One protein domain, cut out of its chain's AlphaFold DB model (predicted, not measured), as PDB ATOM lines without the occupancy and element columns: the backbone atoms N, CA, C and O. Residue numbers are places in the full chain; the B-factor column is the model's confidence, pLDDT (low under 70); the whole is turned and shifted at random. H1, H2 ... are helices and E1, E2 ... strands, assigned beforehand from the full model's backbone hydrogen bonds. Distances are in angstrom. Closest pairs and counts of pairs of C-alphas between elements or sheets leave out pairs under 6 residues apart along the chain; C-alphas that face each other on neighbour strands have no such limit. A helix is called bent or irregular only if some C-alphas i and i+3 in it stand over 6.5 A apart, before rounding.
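This is residues 2 to 126 of the 390 residues of an uncharacterized protein of Aspergillus leporis (UniProt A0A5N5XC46). An elongated domain: a four-stranded antiparallel sheet, E1 to E4, stands toward one end with the helices H1 and H2, joined as an L, grazing it, while the small hairpin E5 and E6 follows beyond E4 and the short helices H3 and H4 make the other end. The 125 printed residues have four named helices and six named strands in the order H1 H2 E1 E2 E3 E4 H3 H4 E5 E6, with 61 residues, under half, in named elements; the class is mixed, helices and strands. The larger sheet has the order E1 - E2 - E3 - E4. The whole is only just compact, close to loose, with a radius of gyration of the C-alphas of 16.3 A and spans of 51 by 32 by 24 A.

H1, residues 2 to 15, begins at C-alpha 2 (205.907, 93.066, 137.632) and is 20.0 A long; it is neither bent nor irregular, but only just: C-alphas 4 and 7 are 6.5 A apart. H2, residues 17 to 27, is 15.9 A long. E1 is residues 42 to 44, E2 residues 47 to 52, 15.7 A, E3 residues 61 to 66, 16.4 A, and E4 residues 72 to 74. H3 is residues 84 to 87 and H4 residues 90 to 96, 10.2 A, beginning at C-alpha 90 (199.368, 111.232, 180.432). E5 is residues 102 to 105, 10.7 A, and E6 residues 113 to 115, ending at C-alpha 115 (193.238, 100.408, 167.930).

E1 to E4 form a meander, each strand the antiparallel neighbour of the one before, with E1 and E4 as edge strands; from edge to edge the strands' lines turn by 66 degrees. In the hairpin E1 and E2, N 42 and O 49 are 2.8 A apart, within hydrogen-bond range; so are N 50 and O 63 in E2 and E3, 3.1 A, and N 64 and O 73 in E3 and E4, 2.8 A. H1 only grazes this sheet with residues 10 to 14, and H2 with residues 20 to 27. H1 and H2 are close but not clearly touching, about perpendicular at 81 degrees; their closest C-alphas, of Val 13 and Leu 20, are 6.9 A apart. The closest C-alphas of E4 and E5, of Val 74 and Pro 105, are 6.5 A apart. E5 and E6 are an antiparallel hairpin, with N 104 and O 114 at 2.8 A, within hydrogen-bond range. H3 and H4 are close but not clearly touching, and neither is on the larger sheet; their closest C-alphas, of Ile 86 and Leu 92, are 7.3 A apart. Each O i to N i+4 pair is within hydrogen-bond range in H2 and H4, and 8 of 10 are in H1; H3 is too short for such a pair.

The C-alphas farthest apart, of Val 4 and Asp 90, are 51.3 A apart. The printed part has no cut, and the link from H2 to E1, 14 residues, is long. The mean pLDDT of the printed part is 77.2; residues 2 to 3, 29 to 35, 56 to 57, 109 to 110 and 116 to 126 are under 70.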
ATOM      1  N   THR A   2     207.121  92.271 137.337       54.75
ATOM      2  CA  THR A   2     205.907  93.066 137.632       54.75
ATOM      3  C   THR A   2     204.870  93.109 136.499       54.75
ATOM      4  O   THR A   2     203.678  93.015 136.766       54.75
ATOM      5  N   VAL A   3     205.288  93.159 135.229       60.25
ATOM      6  CA  VAL A   3     204.359  93.206 134.075       60.25
ATOM      7  C   VAL A   3     203.521  91.925 133.918       60.25
ATOM      8  O   VAL A   3     202.367  92.000 133.515       60.25
ATOM      9  N   VAL A   4     204.067  90.757 134.286       72.62
ATOM     10  CA  VAL A   4     203.378  89.453 134.162       72.62
ATOM     11  C   VAL A   4     202.476  89.173 135.366       72.62
ATOM     12  O   VAL A   4     201.415  88.571 135.223       72.62
ATOM     13  N   LEU A   5     202.879  89.629 136.556       74.75
ATOM     14  CA  LEU A   5     202.125  89.422 137.794       74.75
ATOM     15  C   LEU A   5     200.860  90.281 137.861       74.75
ATOM     16  O   LEU A   5     199.840  89.818 138.358       74.75
ATOM     17  N   ARG A   6     200.900  91.503 137.322       76.00
ATOM     18  CA  ARG A   6     199.777  92.448 137.381       76.00
ATOM     19  C   ARG A   6     198.448  91.902 136.834       76.00
ATOM     20  O   ARG A   6     197.459  91.988 137.557       76.00
ATOM     21  N   PRO A   7     198.374  91.355 135.601       78.50
ATOM     22  CA  PRO A   7     197.118  90.826 135.075       78.50
ATOM     23  C   PRO A   7     196.636  89.596 135.852       78.50
ATOM     24  O   PRO A   7     195.441  89.496 136.107       78.50
ATOM     25  N   ARG A   8     197.549  88.719 136.300       83.44
ATOM     26  CA  ARG A   8     197.200  87.532 137.099       83.44
ATOM     27  C   ARG A   8     196.633  87.905 138.467       83.44
ATOM     28  O   ARG A   8     195.577  87.419 138.835       83.44
ATOM     29  N   LEU A   9     197.288  88.814 139.190       82.50
ATOM     30  CA  LEU A   9     196.802  89.293 140.488       82.50
ATOM     31  C   LEU A   9     195.459  90.017 140.356       82.50
ATOM     32  O   LEU A   9     194.579  89.833 141.189       82.50
ATOM     33  N   ARG A  10     195.271  90.800 139.285       81.31
ATOM     34  CA  ARG A  10     193.987  91.449 138.988       81.31
ATOM     35  C   ARG A  10     192.878  90.421 138.751       81.31
ATOM     36  O   ARG A  10     191.779  90.597 139.272       81.31
ATOM     37  N   GLU A  11     193.145  89.383 137.965       83.25
ATOM     38  CA  GLU A  11     192.170  88.330 137.675       83.25
ATOM     39  C   GLU A  11     191.791  87.556 138.942       83.25
ATOM     40  O   GLU A  11     190.605  87.420 139.242       83.25
ATOM     41  N   GLU A  12     192.783  87.138 139.730       84.06
ATOM     42  CA  GLU A  12     192.557  86.365 140.953       84.06
ATOM     43  C   GLU A  12     191.806  87.168 142.020       84.06
ATOM     44  O   GLU A  12     190.853  86.658 142.605       84.06
ATOM     45  N   VAL A  13     192.133  88.451 142.221       83.19
ATOM     46  CA  VAL A  13     191.385  89.305 143.164       83.19
ATOM     47  C   VAL A  13     189.949  89.548 142.706       83.19
ATOM     48  O   VAL A  13     189.039  89.600 143.530       83.19
ATOM     49  N   THR A  14     189.709  89.643 141.396       81.06
ATOM     50  CA  THR A  14     188.342  89.791 140.875       81.06
ATOM     51  C   THR A  14     187.538  88.496 141.037       81.06
ATOM     52  O   THR A  14     186.338  88.559 141.298       81.06
ATOM     53  N   ARG A  15     188.184  87.328 140.915       85.00
ATOM     54  CA  ARG A  15     187.559  86.003 141.073       85.00
ATOM     55  C   ARG A  15     187.309  85.636 142.542       85.00
ATOM     56  O   ARG A  15     186.308  84.991 142.841       85.00
ATOM     57  N   HIS A  16     188.190  86.060 143.447       84.62
ATOM     58  CA  HIS A  16     188.205  85.660 144.858       84.62
ATOM     59  C   HIS A  16     188.115  86.855 145.820       84.62
ATOM     60  O   HIS A  16     188.890  86.961 146.771       84.62
ATOM     61  N   GLN A  17     187.143  87.748 145.603       82.12
ATOM     62  CA  GLN A  17     186.950  88.954 146.430       82.12
ATOM     63  C   GLN A  17     186.809  88.633 147.927       82.12
ATOM     64  O   GLN A  17     187.442  89.279 148.755       82.12
ATOM     65  N   THR A  18     186.100  87.558 148.272       83.44
ATOM     66  CA  THR A  18     185.901  87.123 149.666       83.44
ATOM     67  C   THR A  18     187.201  86.757 150.386       83.44
ATOM     68  O   THR A  18     187.309  86.925 151.599       83.44
ATOM     69  N   SER A  19     188.213  86.267 149.661       85.69
ATOM     70  CA  SER A  19     189.522  85.947 150.246       85.69
ATOM     71  C   SER A  19     190.309  87.211 150.582       85.69
ATOM     72  O   SER A  19     190.968  87.264 151.618       85.69
ATOM     73  N   LEU A  20     190.211  88.243 149.734       85.06
ATOM     74  CA  LEU A  20     190.801  89.551 150.015       85.06
ATOM     75  C   LEU A  20     190.111  90.203 151.220       85.06
ATOM     76  O   LEU A  20     190.793  90.679 152.122       85.06
ATOM     77  N   GLU A  21     188.780  90.175 151.260       87.94
ATOM     78  CA  GLU A  21     187.985  90.713 152.371       87.94
ATOM     79  C   GLU A  21     188.347  90.040 153.698       87.94
ATOM     80  O   GLU A  21     188.665  90.727 154.664       87.94
ATOM     81  N   SER A  22     188.425  88.706 153.725       83.44
ATOM     82  CA  SER A  22     188.826  87.959 154.922       83.44
ATOM     83  C   SER A  22     190.251  88.291 155.386       83.44
ATOM     84  O   SER A  22     190.492  88.427 156.589       83.44
ATOM     85  N   ALA A  23     191.198  88.462 154.457       83.56
ATOM     86  CA  ALA A  23     192.565  88.857 154.792       83.56
ATOM     87  C   ALA A  23     192.624  90.279 155.376       83.56
ATOM     88  O   ALA A  23     193.346  90.524 156.343       83.56
ATOM     89  N   ILE A  24     191.836  91.202 154.820       85.94
ATOM     90  CA  ILE A  24     191.710  92.568 155.335       85.94
ATOM     91  C   ILE A  24     191.070  92.556 156.725       85.94
ATOM     92  O   ILE A  24     191.632  93.153 157.638       85.94
ATOM     93  N   ASP A  25     189.968  91.831 156.924       81.69
ATOM     94  CA  ASP A  25     189.265  91.754 158.212       81.69
ATOM     95  C   ASP A  25     190.102  91.098 159.322       81.69
ATOM     96  O   ASP A  25     189.915  91.397 160.499       81.69
ATOM     97  N   THR A  26     191.063  90.242 158.960       77.31
ATOM     98  CA  THR A  26     192.014  89.653 159.917       77.31
ATOM     99  C   THR A  26     192.996  90.693 160.463       77.31
ATOM    100  O   THR A  26     193.359  90.656 161.637       77.31
ATOM    101  N   CYS A  27     193.451  91.621 159.617       75.50
ATOM    102  CA  CYS A  27     194.484  92.595 159.978       75.50
ATOM    103  C   CYS A  27     193.905  93.935 160.443       75.50
ATOM    104  O   CYS A  27     194.554  94.665 161.195       75.50
ATOM    105  N   TRP A  28     192.710  94.283 159.978       77.12
ATOM    106  CA  TRP A  28     191.966  95.480 160.336       77.12
ATOM    107  C   TRP A  28     190.722  95.013 161.086       77.12
ATOM    108  O   TRP A  28     189.808  94.533 160.437       77.12
ATOM    109  N   PRO A  29     190.646  95.086 162.422       64.69
ATOM    110  CA  PRO A  29     189.477  94.595 163.151       64.69
ATOM    111  C   PRO A  29     188.237  95.450 162.863       64.69
ATOM    112  O   PRO A  29     188.353  96.638 162.558       64.69
ATOM    113  N   SER A  30     187.051  94.852 162.969       63.16
ATOM    114  CA  SER A  30     185.769  95.567 163.049       63.16
ATOM    115  C   SER A  30     185.242  95.495 164.484       63.16
ATOM    116  O   SER A  30     185.653  94.632 165.260       63.16
ATOM    117  N   ALA A  31     184.312  96.383 164.828       55.84
ATOM    118  CA  ALA A  31     183.529  96.293 166.053       55.84
ATOM    119  C   ALA A  31     182.874  94.896 166.159       55.84
ATOM    120  O   ALA A  31     182.233  94.439 165.207       55.84
ATOM    121  N   GLU A  32     183.051  94.210 167.300       48.59
ATOM    122  CA  GLU A  32     182.360  92.951 167.610       48.59
ATOM    123  C   GLU A  32     180.872  93.077 167.237       48.59
ATOM    124  O   GLU A  32     180.231  94.072 167.576       48.59
ATOM    125  N   PHE A  33     180.351  92.074 166.522       44.66
ATOM    126  CA  PHE A  33     178.953  91.920 166.088       44.66
ATOM    127  C   PHE A  33     178.494  92.644 164.806       44.66
ATOM    128  O   PHE A  33     177.342  92.448 164.414       44.66
ATOM    129  N   VAL A  34     179.358  93.372 164.079       57.00
ATOM    130  CA  VAL A  34     179.015  93.904 162.739       57.00
ATOM    131  C   VAL A  34     180.060  93.514 161.690       57.00
ATOM    132  O   VAL A  34     181.186  94.020 161.685       57.00
ATOM    133  N   SER A  35     179.673  92.636 160.759       64.94
ATOM    134  CA  SER A  35     180.481  92.322 159.575       64.94
ATOM    135  C   SER A  35     180.516  93.518 158.625       64.94
ATOM    136  O   SER A  35     179.464  94.058 158.267       64.94
ATOM    137  N   ARG A  36     181.715  93.924 158.187       79.81
ATOM    138  CA  ARG A  36     181.868  94.967 157.165       79.81
ATOM    139  C   ARG A  36     181.240  94.521 155.851       79.81
ATOM    140  O   ARG A  36     181.379  93.375 155.437       79.81
ATOM    141  N   GLN A  37     180.571  95.459 155.189       85.56
ATOM    142  CA  GLN A  37     180.027  95.255 153.852       85.56
ATOM    143  C   GLN A  37     180.833  96.080 152.858       85.56
ATOM    144  O   GLN A  37     180.788  97.313 152.871       85.56
ATOM    145  N   TYR A  38     181.585  95.385 152.013       88.50
ATOM    146  CA  TYR A  38     182.388  95.983 150.958       88.50
ATOM    147  C   TYR A  38     181.521  96.220 149.718       88.50
ATOM    148  O   TYR A  38     180.745  95.358 149.300       88.50
ATOM    149  N   ALA A  39     181.652  97.398 149.111       90.12
ATOM    150  CA  ALA A  39     181.149  97.625 147.766       90.12
ATOM    151  C   ALA A  39     181.938  96.784 146.754       90.12
ATOM    152  O   ALA A  39     183.002  96.231 147.047       90.12
ATOM    153  N   LYS A  40     181.440  96.746 145.517       88.88
ATOM    154  CA  LYS A  40     182.163  96.132 144.405       88.88
ATOM    155  C   LYS A  40     183.585  96.697 144.320       88.88
ATOM    156  O   LYS A  40     183.765  97.904 144.186       88.88
ATOM    157  N   TRP A  41     184.573  95.808 144.352       89.69
ATOM    158  CA  TRP A  41     185.980  96.173 144.238       89.69
ATOM    159  C   TRP A  41     186.315  96.715 142.842       89.69
ATOM    160  O   TRP A  41     186.010  96.089 141.821       89.69
ATOM    161  N   GLU A  42     186.990  97.861 142.805       90.12
ATOM    162  CA  GLU A  42     187.474  98.518 141.594       90.12
ATOM    163  C   GLU A  42     189.000  98.444 141.522       90.12
ATOM    164  O   GLU A  42     189.699  98.673 142.507       90.12
ATOM    165  N   VAL A  43     189.550  98.133 140.345       87.38
ATOM    166  CA  VAL A  43     191.002  97.981 140.172       87.38
ATOM    167  C   VAL A  43     191.557  99.139 139.354       87.38
ATOM    168  O   VAL A  43     191.431  99.152 138.126       87.38
ATOM    169  N   ASN A  44     192.280 100.048 140.002       87.31
ATOM    170  CA  ASN A  44     192.986 101.141 139.341       87.31
ATOM    171  C   ASN A  44     194.499 100.998 139.531       87.31
ATOM    172  O   ASN A  44     195.028 101.089 140.635       87.31
ATOM    173  N   GLY A  45     195.246 100.802 138.446       86.31
ATOM    174  CA  GLY A  45     196.692 100.693 138.602       86.31
ATOM    175  C   GLY A  45     197.107  99.352 139.229       86.31
ATOM    176  O   GLY A  45     196.794  98.281 138.697       86.31
ATOM    177  N   TRP A  46     197.848  99.457 140.329       87.31
ATOM    178  CA  TRP A  46     198.203  98.388 141.270       87.31
ATOM    179  C   TRP A  46     197.343  98.418 142.541       87.31
ATOM    180  O   TRP A  46     197.513  97.571 143.414       87.31
ATOM    181  N   TRP A  47     196.431  99.387 142.628       89.62
ATOM    182  CA  TRP A  47     195.516  99.562 143.738       89.62
ATOM    183  C   TRP A  47     194.191  98.878 143.435       89.62
ATOM    184  O   TRP A  47     193.636  99.001 142.338       89.62
ATOM    185  N   VAL A  48     193.682  98.170 144.431       91.94
ATOM    186  CA  VAL A  48     192.294  97.725 144.484       91.94
ATOM    187  C   VAL A  48     191.598  98.565 145.529       91.94
ATOM    188  O   VAL A  48     192.136  98.749 146.620       91.94
ATOM    189  N   MET A  49     190.436  99.094 145.181       93.50
ATOM    190  CA  MET A  49     189.687 100.010 146.019       93.50
ATOM    191  C   MET A  49     188.297  99.446 146.265       93.50
ATOM    192  O   MET A  49     187.666  98.928 145.345       93.50
ATOM    193  N   SER A  50     187.818  99.552 147.495       93.12
ATOM    194  CA  SER A  50     186.414  99.319 147.812       93.12
ATOM    195  C   SER A  50     185.969 100.284 148.892       93.12
ATOM    196  O   SER A  50     186.742 100.665 149.773       93.12
ATOM    197  N   THR A  51     184.707 100.683 148.805       92.50
ATOM    198  CA  THR A  51     184.060 101.487 149.829       92.50
ATOM    199  C   THR A  51     183.337 100.560 150.791       92.50
ATOM    200  O   THR A  51     182.397  99.861 150.403       92.50
ATOM    201  N   VAL A  52     183.752 100.582 152.052       89.62
ATOM    202  CA  VAL A  52     182.999  99.983 153.152       89.62
ATOM    203  C   VAL A  52     181.758 100.838 153.373       89.62
ATOM    204  O   VAL A  52     181.862 102.050 153.568       89.62
ATOM    205  N   GLN A  53     180.584 100.215 153.294       85.12
ATOM    206  CA  GLN A  53     179.314 100.917 153.452       85.12
ATOM    207  C   GLN A  53     179.153 101.467 154.872       85.12
ATOM    208  O   GLN A  53     179.567 100.838 155.846       85.12
ATOM    209  N   ALA A  54     178.516 102.635 154.975       79.88
ATOM    210  CA  ALA A  54     178.093 103.185 156.256       79.88
ATOM    211  C   ALA A  54     177.063 102.279 156.936       79.88
ATOM    212  O   ALA A  54     176.240 101.636 156.282       79.88
ATOM    213  N   THR A  55     177.067 102.309 158.262       70.25
ATOM    214  CA  THR A  55     175.990 101.773 159.100       70.25
ATOM    215  C   THR A  55     175.256 102.920 159.791       70.25
ATOM    216  O   THR A  55     175.606 104.084 159.618       70.25
ATOM    217  N   GLU A  56     174.266 102.614 160.632       64.94
ATOM    218  CA  GLU A  56     173.592 103.625 161.466       64.94
ATOM    219  C   GLU A  56     174.556 104.420 162.373       64.94
ATOM    220  O   GLU A  56     174.219 105.520 162.806       64.94
ATOM    221  N   PHE A  57     175.755 103.891 162.650       60.94
ATOM    222  CA  PHE A  57     176.712 104.458 163.611       60.94
ATOM    223  C   PHE A  57     178.096 104.764 163.017       60.94
ATOM    224  O   PHE A  57     178.979 105.238 163.732       60.94
ATOM    225  N   THR A  58     178.310 104.493 161.726       73.56
ATOM    226  CA  THR A  58     179.620 104.637 161.071       73.56
ATOM    227  C   THR A  58     179.508 105.378 159.747       73.56
ATOM    228  O   THR A  58     178.503 105.270 159.048       73.56
ATOM    229  N   VAL A  59     180.545 106.133 159.392       81.31
ATOM    230  CA  VAL A  59     180.665 106.758 158.070       81.31
ATOM    231  C   VAL A  59     181.295 105.785 157.066       81.31
ATOM    232  O   VAL A  59     182.022 104.876 157.479       81.31
ATOM    233  N   PRO A  60     181.042 105.947 155.752       86.25
ATOM    234  CA  PRO A  60     181.702 105.127 154.747       86.25
ATOM    235  C   PRO A  60     183.214 105.345 154.793       86.25
ATOM    236  O   PRO A  60     183.662 106.480 154.960       86.25
ATOM    237  N   GLN A  61     183.983 104.280 154.583       89.12
ATOM    238  CA  GLN A  61     185.442 104.360 154.476       89.12
ATOM    239  C   GLN A  61     185.931 103.774 153.170       89.12
ATOM    240  O   GLN A  61     185.376 102.793 152.669       89.12
ATOM    241  N   VAL A  62     187.001 104.354 152.634       90.88
ATOM    242  CA  VAL A  62     187.612 103.881 151.394       90.88
ATOM    243  C   VAL A  62     188.868 103.089 151.711       90.88
ATOM    244  O   VAL A  62     189.856 103.615 152.228       90.88
ATOM    245  N   VAL A  63     188.844 101.814 151.346       91.94
ATOM    246  CA  VAL A  63     189.966 100.897 151.511       91.94
ATOM    247  C   VAL A  63     190.742 100.841 150.213       91.94
ATOM    248  O   VAL A  63     190.157 100.600 149.161       91.94
ATOM    249  N   HIS A  64     192.056 101.020 150.292       91.62
ATOM    250  CA  HIS A  64     192.964 100.800 149.176       91.62
ATOM    251  C   HIS A  64     193.966  99.714 149.543       91.62
ATOM    252  O   HIS A  64     194.648  99.806 150.561       91.62
ATOM    253  N   TYR A  65     194.092  98.710 148.685       90.62
ATOM    254  CA  TYR A  65     195.069  97.644 148.835       90.62
ATOM    255  C   TYR A  65     196.019  97.613 147.641       90.62
ATOM    256  O   TYR A  65     195.582  97.529 146.490       90.62
ATOM    257  N   TYR A  66     197.323  97.686 147.903       89.88
ATOM    258  CA  TYR A  66     198.350  97.617 146.872       89.88
ATOM    259  C   TYR A  66     198.746  96.164 146.612       89.88
ATOM    260  O   TYR A  66     199.404  95.529 147.434       89.88
ATOM    261  N   LEU A  67     198.388  95.644 145.437       84.88
ATOM    262  CA  LEU A  67     198.487  94.218 145.097       84.88
ATOM    263  C   LEU A  67     199.899  93.621 145.176       84.88
ATOM    264  O   LEU A  67     200.034  92.411 145.328       84.88
ATOM    265  N   LEU A  68     200.940  94.433 144.986       83.75
ATOM    266  CA  LEU A  68     202.315  93.942 144.867       83.75
ATOM    267  C   LEU A  68     203.087  93.976 146.194       83.75
ATOM    268  O   LEU A  68     203.854  93.064 146.479       83.75
ATOM    269  N   GLU A  69     202.893  95.032 146.979       83.38
ATOM    270  CA  GLU A  69     203.635  95.323 148.220       83.38
ATOM    271  C   GLU A  69     202.776  95.091 149.470       83.38
ATOM    272  O   GLU A  69     203.288  95.105 150.586       83.38
ATOM    273  N   GLY A  70     201.469  94.864 149.302       84.25
ATOM    274  CA  GLY A  70     200.546  94.588 150.398       84.25
ATOM    275  C   GLY A  70     200.187  95.809 151.245       84.25
ATOM    276  O   GLY A  70     199.686  95.646 152.356       84.25
ATOM    277  N   HIS A  71     200.437  97.028 150.758       86.50
ATOM    278  CA  HIS A  71     200.070  98.246 151.477       86.50
ATOM    279  C   HIS A  71     198.553  98.369 151.603       86.50
ATOM    280  O   HIS A  71     197.846  98.408 150.598       86.50
ATOM    281  N   LEU A  72     198.077  98.465 152.841       88.06
ATOM    282  CA  LEU A  72     196.683  98.729 153.166       88.06
ATOM    283  C   LEU A  72     196.545 100.186 153.613       88.06
ATOM    284  O   LEU A  72     197.186 100.601 154.582       88.06
ATOM    285  N   LEU A  73     195.710 100.943 152.908       88.94
ATOM    286  CA  LEU A  73     195.303 102.290 153.288       88.94
ATOM    287  C   LEU A  73     193.812 102.305 153.603       88.94
ATOM    288  O   LEU A  73     193.011 101.766 152.841       88.94
ATOM    289  N   VAL A  74     193.448 102.982 154.683       88.12
ATOM    290  CA  VAL A  74     192.060 103.290 155.040       88.12
ATOM    291  C   VAL A  74     191.936 104.806 155.011       88.12
ATOM    292  O   VAL A  74     192.751 105.494 155.619       88.12
ATOM    293  N   ASP A  75     191.009 105.339 154.217       86.44
ATOM    294  CA  ASP A  75     190.837 106.784 153.988       86.44
ATOM    295  C   ASP A  75     192.146 107.507 153.604       86.44
ATOM    296  O   ASP A  75     192.412 108.645 153.985       86.44
ATOM    297  N   GLY A  76     193.001 106.812 152.846       84.31
ATOM    298  CA  GLY A  76     194.296 107.321 152.388       84.31
ATOM    299  C   GLY A  76     195.419 107.294 153.434       84.31
ATOM    300  O   GLY A  76     196.532 107.709 153.120       84.31
ATOM    301  N   GLN A  77     195.174 106.783 154.644       84.06
ATOM    302  CA  GLN A  77     196.177 106.676 155.707       84.06
ATOM    303  C   GLN A  77     196.653 105.234 155.913       84.06
ATOM    304  O   GLN A  77     195.885 104.281 155.788       84.06
ATOM    305  N   THR A  78     197.936 105.077 156.249       81.25
ATOM    306  CA  THR A  78     198.538 103.777 156.591       81.25
ATOM    307  C   THR A  78     198.229 103.388 158.037       81.25
ATOM    308  O   THR A  78     198.086 104.249 158.905       81.25
ATOM    309  N   MET A  79     198.191 102.083 158.317       78.25
ATOM    310  CA  MET A  79     198.241 101.581 159.695       78.25
ATOM    311  C   MET A  79     199.567 102.008 160.338       78.25
ATOM    312  O   MET A  79     200.641 101.768 159.777       78.25
ATOM    313  N   GLY A  80     199.512 102.635 161.513       76.88
ATOM    314  CA  GLY A  80     200.703 103.281 162.049       76.88
ATOM    315  C   GLY A  80     200.676 103.596 163.535       76.88
ATOM    316  O   GLY A  80     199.786 103.201 164.289       76.88
ATOM    317  N   LYS A  81     201.730 104.296 163.964       78.44
ATOM    318  CA  LYS A  81     201.824 104.841 165.319       78.44
ATOM    319  C   LYS A  81     200.807 105.968 165.465       78.44
ATOM    320  O   LYS A  81     200.641 106.760 164.541       78.44
ATOM    321  N   LEU A  82     200.219 106.080 166.651       80.25
ATOM    322  CA  LEU A  82     199.479 107.281 167.020       80.25
ATOM    323  C   LEU A  82     200.393 108.523 166.913       80.25
ATOM    324  O   LEU A  82     201.601 108.408 167.181       80.25
ATOM    325  N   PRO A  83     199.836 109.689 166.537       83.31
ATOM    326  CA  PRO A  83     200.516 110.981 166.620       83.31
ATOM    327  C   PRO A  83     201.206 111.201 167.976       83.31
ATOM    328  O   PRO A  83     200.770 110.663 168.997       83.31
ATOM    329  N   ALA A  84     202.316 111.946 167.987       79.81
ATOM    330  CA  ALA A  84     203.168 112.086 169.175       79.81
ATOM    331  C   ALA A  84     202.432 112.739 170.358       79.81
ATOM    332  O   ALA A  84     202.565 112.282 171.486       79.81
ATOM    333  N   ASP A  85     201.602 113.737 170.081       81.81
ATOM    334  CA  ASP A  85     200.723 114.422 171.030       81.81
ATOM    335  C   ASP A  85     199.743 113.467 171.731       81.81
ATOM    336  O   ASP A  85     199.564 113.544 172.944       81.81
ATOM    337  N   ILE A  86     199.165 112.514 170.995       82.25
ATOM    338  CA  ILE A  86     198.242 111.516 171.554       82.25
ATOM    339  C   ILE A  86     199.018 110.444 172.323       82.25
ATOM    340  O   ILE A  86     198.686 110.120 173.465       82.25
ATOM    341  N   ARG A  87     200.074 109.899 171.708       81.81
ATOM    342  CA  ARG A  87     200.898 108.824 172.277       81.81
ATOM    343  C   ARG A  87     201.552 109.231 173.595       81.81
ATOM    344  O   ARG A  87     201.635 108.414 174.508       81.81
ATOM    345  N   ASP A  88     202.040 110.463 173.676       82.12
ATOM    346  CA  ASP A  88     202.821 110.929 174.817       82.12
ATOM    347  C   ASP A  88     201.933 111.553 175.912       82.12
ATOM    348  O   ASP A  88     202.457 111.964 176.950       82.12
ATOM    349  N   SER A  89     200.607 111.562 175.725       85.12
ATOM    350  CA  SER A  89     199.641 112.069 176.703       85.12
ATOM    351  C   SER A  89     199.582 111.219 177.979       85.12
ATOM    352  O   SER A  89     199.640 109.986 177.948       85.12
ATOM    353  N   ASP A  90     199.419 111.888 179.120       81.31
ATOM    354  CA  ASP A  90     199.368 111.232 180.432       81.31
ATOM    355  C   ASP A  90     198.147 110.317 180.574       81.31
ATOM    356  O   ASP A  90     198.244 109.227 181.134       81.31
ATOM    357  N   THR A  91     197.015 110.707 179.984       76.94
ATOM    358  CA  THR A  91     195.780 109.912 179.948       76.94
ATOM    359  C   THR A  91     195.994 108.545 179.302       76.94
ATOM    360  O   THR A  91     195.542 107.520 179.812       76.94
ATOM    361  N   LEU A  92     196.700 108.515 178.174       76.94
ATOM    362  CA  LEU A  92     196.870 107.307 177.376       76.94
ATOM    363  C   LEU A  92     197.954 106.398 177.972       76.94
ATOM    364  O   LEU A  92     197.782 105.178 178.005       76.94
ATOM    365  N   LYS A  93     199.001 106.996 178.560       79.44
ATOM    366  CA  LYS A  93     199.980 106.299 179.410       79.44
ATOM    367  C   LYS A  93     199.346 105.696 180.662       79.44
ATOM    368  O   LYS A  93     199.743 104.609 181.065       79.44
ATOM    369  N   ALA A  94     198.371 106.362 181.278       72.44
ATOM    370  CA  ALA A  94     197.662 105.816 182.431       72.44
ATOM    371  C   ALA A  94     196.806 104.598 182.042       72.44
ATOM    372  O   ALA A  94     196.827 103.594 182.746       72.44
ATOM    373  N   LEU A  95     196.093 104.669 180.911       70.69
ATOM    374  CA  LEU A  95     195.202 103.602 180.445       70.69
ATOM    375  C   LEU A  95     195.934 102.341 179.972       70.69
ATOM    376  O   LEU A  95     195.524 101.234 180.303       70.69
ATOM    377  N   PHE A  96     196.992 102.505 179.177       73.50
ATOM    378  CA  PHE A  96     197.659 101.387 178.495       73.50
ATOM    379  C   PHE A  96     199.108 101.177 178.953       73.50
ATOM    380  O   PHE A  96     199.811 100.312 178.431       73.50
ATOM    381  N   GLY A  97     199.589 101.958 179.922       74.12
ATOM    382  CA  GLY A  97     200.993 101.947 180.322       74.12
ATOM    383  C   GLY A  97     201.927 102.395 179.191       74.12
ATOM    384  O   GLY A  97     201.534 103.062 178.235       74.12
ATOM    385  N   ASN A  98     203.189 101.968 179.266       74.56
ATOM    386  CA  ASN A  98     204.206 102.222 178.234       74.56
ATOM    387  C   ASN A  98     204.140 101.206 177.075       74.56
ATOM    388  O   ASN A  98     205.167 100.715 176.600       74.56
ATOM    389  N   GLN A  99     202.933 100.849 176.637       71.56
ATOM    390  CA  GLN A  99     202.728  99.910 175.537       71.56
ATOM    391  C   GLN A  99     202.801 100.602 174.171       71.56
ATOM    392  O   GLN A  99     202.444 101.768 173.997       71.56
ATOM    393  N   ARG A 100     203.252  99.858 173.154       75.38
ATOM    394  CA  ARG A 100     203.289 100.344 171.772       75.38
ATOM    395  C   ARG A 100     201.950 100.080 171.090       75.38
ATOM    396  O   ARG A 100     201.710  98.987 170.591       75.38
ATOM    397  N   LEU A 101     201.121 101.114 171.027       80.12
ATOM    398  CA  LEU A 101     199.809 101.051 170.395       80.12
ATOM    399  C   LEU A 101     199.894 101.299 168.885       80.12
ATOM    400  O   LEU A 101     200.624 102.179 168.417       80.12
ATOM    401  N   VAL A 102     199.138 100.503 168.135       81.06
ATOM    402  CA  VAL A 102     198.990 100.599 166.679       81.06
ATOM    403  C   VAL A 102     197.537 100.941 166.379       81.06
ATOM    404  O   VAL A 102     196.638 100.318 166.947       81.06
ATOM    405  N   ALA A 103     197.318 101.929 165.513       83.19
ATOM    406  CA  ALA A 103     195.993 102.466 165.241       83.19
ATOM    407  C   ALA A 103     195.680 102.572 163.742       83.19
ATOM    408  O   ALA A 103     196.571 102.702 162.897       83.19
ATOM    409  N   TYR A 104     194.384 102.541 163.464       81.50
ATOM    410  CA  TYR A 104     193.731 102.794 162.190       81.50
ATOM    411  C   TYR A 104     192.899 104.076 162.262       81.50
ATOM    412  O   TYR A 104     192.464 104.444 163.354       81.50
ATOM    413  N   PRO A 105     192.601 104.721 161.125       81.38
ATOM    414  CA  PRO A 105     191.527 105.704 161.039       81.38
ATOM    415  C   PRO A 105     190.190 105.089 161.449       81.38
ATOM    416  O   PRO A 105     189.846 103.980 161.030       81.38
ATOM    417  N   SER A 106     189.437 105.808 162.272       80.06
ATOM    418  CA  SER A 106     188.124 105.371 162.750       80.06
ATOM    419  C   SER A 106     187.004 105.780 161.784       80.06
ATOM    420  O   SER A 106     186.965 106.921 161.336       80.06
ATOM    421  N   ASN A 107     186.045 104.880 161.531       75.56
ATOM    422  CA  ASN A 107     184.765 105.196 160.876       75.56
ATOM    423  C   ASN A 107     183.670 105.661 161.836       75.56
ATOM    424  O   ASN A 107     182.575 106.007 161.392       75.56
ATOM    425  N   MET A 108     183.896 105.633 163.145       70.94
ATOM    426  CA  MET A 108     182.904 106.128 164.095       70.94
ATOM    427  C   MET A 108     182.810 107.654 164.020       70.94
ATOM    428  O   MET A 108     183.821 108.359 163.999       70.94
ATOM    429  N   TYR A 109     181.581 108.173 164.008       63.72
ATOM    430  CA  TYR A 109     181.328 109.612 163.984       63.72
ATOM    431  C   TYR A 109     182.018 110.310 165.171       63.72
ATOM    432  O   TYR A 109     181.893 109.860 166.308       63.72
ATOM    433  N   LYS A 110     182.735 111.413 164.902       66.50
ATOM    434  CA  LYS A 110     183.573 112.185 165.853       66.50
ATOM    435  C   LYS A 110     184.827 111.486 166.403       66.50
ATOM    436  O   LYS A 110     185.525 112.093 167.208       66.50
ATOM    437  N   MET A 111     185.164 110.282 165.948       72.56
ATOM    438  CA  MET A 111     186.389 109.588 166.359       72.56
ATOM    439  C   MET A 111     187.415 109.579 165.230       72.56
ATOM    440  O   MET A 111     187.077 109.297 164.085       72.56
ATOM    441  N   SER A 112     188.681 109.858 165.550       78.56
ATOM    442  CA  SER A 112     189.762 109.901 164.552       78.56
ATOM    443  C   SER A 112     190.523 108.583 164.421       78.56
ATOM    444  O   SER A 112     190.951 108.244 163.321       78.56
ATOM    445  N   TYR A 113     190.677 107.822 165.513       80.75
ATOM    446  CA  TYR A 113     191.527 106.629 165.554       80.75
ATOM    447  C   TYR A 113     190.856 105.448 166.266       80.75
ATOM    448  O   TYR A 113     190.099 105.637 167.213       80.75
ATOM    449  N   MET A 114     191.181 104.231 165.832       77.25
ATOM    450  CA  MET A 114     190.765 102.949 166.410       77.25
ATOM    451  C   MET A 114     191.992 102.043 166.582       77.25
ATOM    452  O   MET A 114     192.847 101.998 165.701       77.25
ATOM    453  N   LEU A 115     192.102 101.308 167.690       77.25
ATOM    454  CA  LEU A 115     193.238 100.408 167.930       77.25
ATOM    455  C   LEU A 115     193.135  99.110 167.113       77.25
ATOM    456  O   LEU A 115     192.054  98.574 166.898       77.25
ATOM    457  N   ALA A 116     194.284  98.589 166.673       68.12
ATOM    458  CA  ALA A 116     194.379  97.414 165.803       68.12
ATOM    459  C   ALA A 116     194.150  96.056 166.503       68.12
ATOM    460  O   ALA A 116     194.103  95.036 165.825       68.12
ATOM    461  N   ALA A 117     194.019  96.011 167.831       61.56
ATOM    462  CA  ALA A 117     193.708  94.791 168.576       61.56
ATOM    463  C   ALA A 117     192.891  95.115 169.834       61.56
ATOM    464  O   ALA A 117     193.177  96.109 170.507       61.56
ATOM    465  N   ASN A 118     191.936  94.242 170.178       54.50
ATOM    466  CA  ASN A 118     191.351  94.209 171.518       54.50
ATOM    467  C   ASN A 118     192.459  93.794 172.493       54.50
ATOM    468  O   ASN A 118     192.879  92.638 172.512       54.50
ATOM    469  N   GLN A 119     192.966  94.745 173.277       51.56
ATOM    470  CA  GLN A 119     193.771  94.421 174.453       51.56
ATOM    471  C   GLN A 119     192.853  93.677 175.442       51.56
ATOM    472  O   GLN A 119     191.673  94.009 175.553       51.56
ATOM    473  N   GLU A 120     193.354  92.619 176.074       39.00
ATOM    474  CA  GLU A 120     192.595  91.631 176.857       39.00
ATOM    475  C   GLU A 120     191.445  92.236 177.698       39.00
ATOM    476  O   GLU A 120     191.670  93.036 178.599       39.00
ATOM    477  N   GLY A 121     190.197  91.832 177.418       39.66
ATOM    478  CA  GLY A 121     189.033  92.133 178.270       39.66
ATOM    479  C   GLY A 121     188.335  93.481 178.040       39.66
ATOM    480  O   GLY A 121     187.479  93.867 178.837       39.66
ATOM    481  N   HIS A 122     188.661  94.191 176.962       41.97
ATOM    482  CA  HIS A 122     188.275  95.588 176.763       41.97
ATOM    483  C   HIS A 122     187.460  95.824 175.481       41.97
ATOM    484  O   HIS A 122     187.878  96.550 174.582       41.97
ATOM    485  N   ALA A 123     186.264  95.233 175.399       40.94
ATOM    486  CA  ALA A 123     185.283  95.560 174.360       40.94
ATOM    487  C   ALA A 123     184.564  96.885 174.700       40.94
ATOM    488  O   ALA A 123     183.443  96.900 175.206       40.94
ATOM    489  N   TRP A 124     185.237  98.014 174.466       51.50
ATOM    490  CA  TRP A 124     184.723  99.358 174.760       51.50
ATOM    491  C   TRP A 124     184.040  99.976 173.536       51.50
ATOM    492  O   TRP A 124     184.589 100.855 172.875       51.50
ATOM    493  N   GLN A 125     182.838  99.516 173.200       50.53
ATOM    494  CA  GLN A 125     182.032 100.192 172.179       50.53
ATOM    495  C   GLN A 125     181.177 101.288 172.821       50.53
ATOM    496  O   GLN A 125     180.484 101.042 173.803       50.53
ATOM    497  N   ASN A 126     181.204 102.488 172.229       52.03
ATOM    498  CA  ASN A 126     180.366 103.639 172.593       52.03
ATOM    499  C   ASN A 126     180.547 104.166 174.023       52.03
ATOM    500  O   ASN A 126     179.572 104.557 174.652       52.03
TER     501      ASN A 126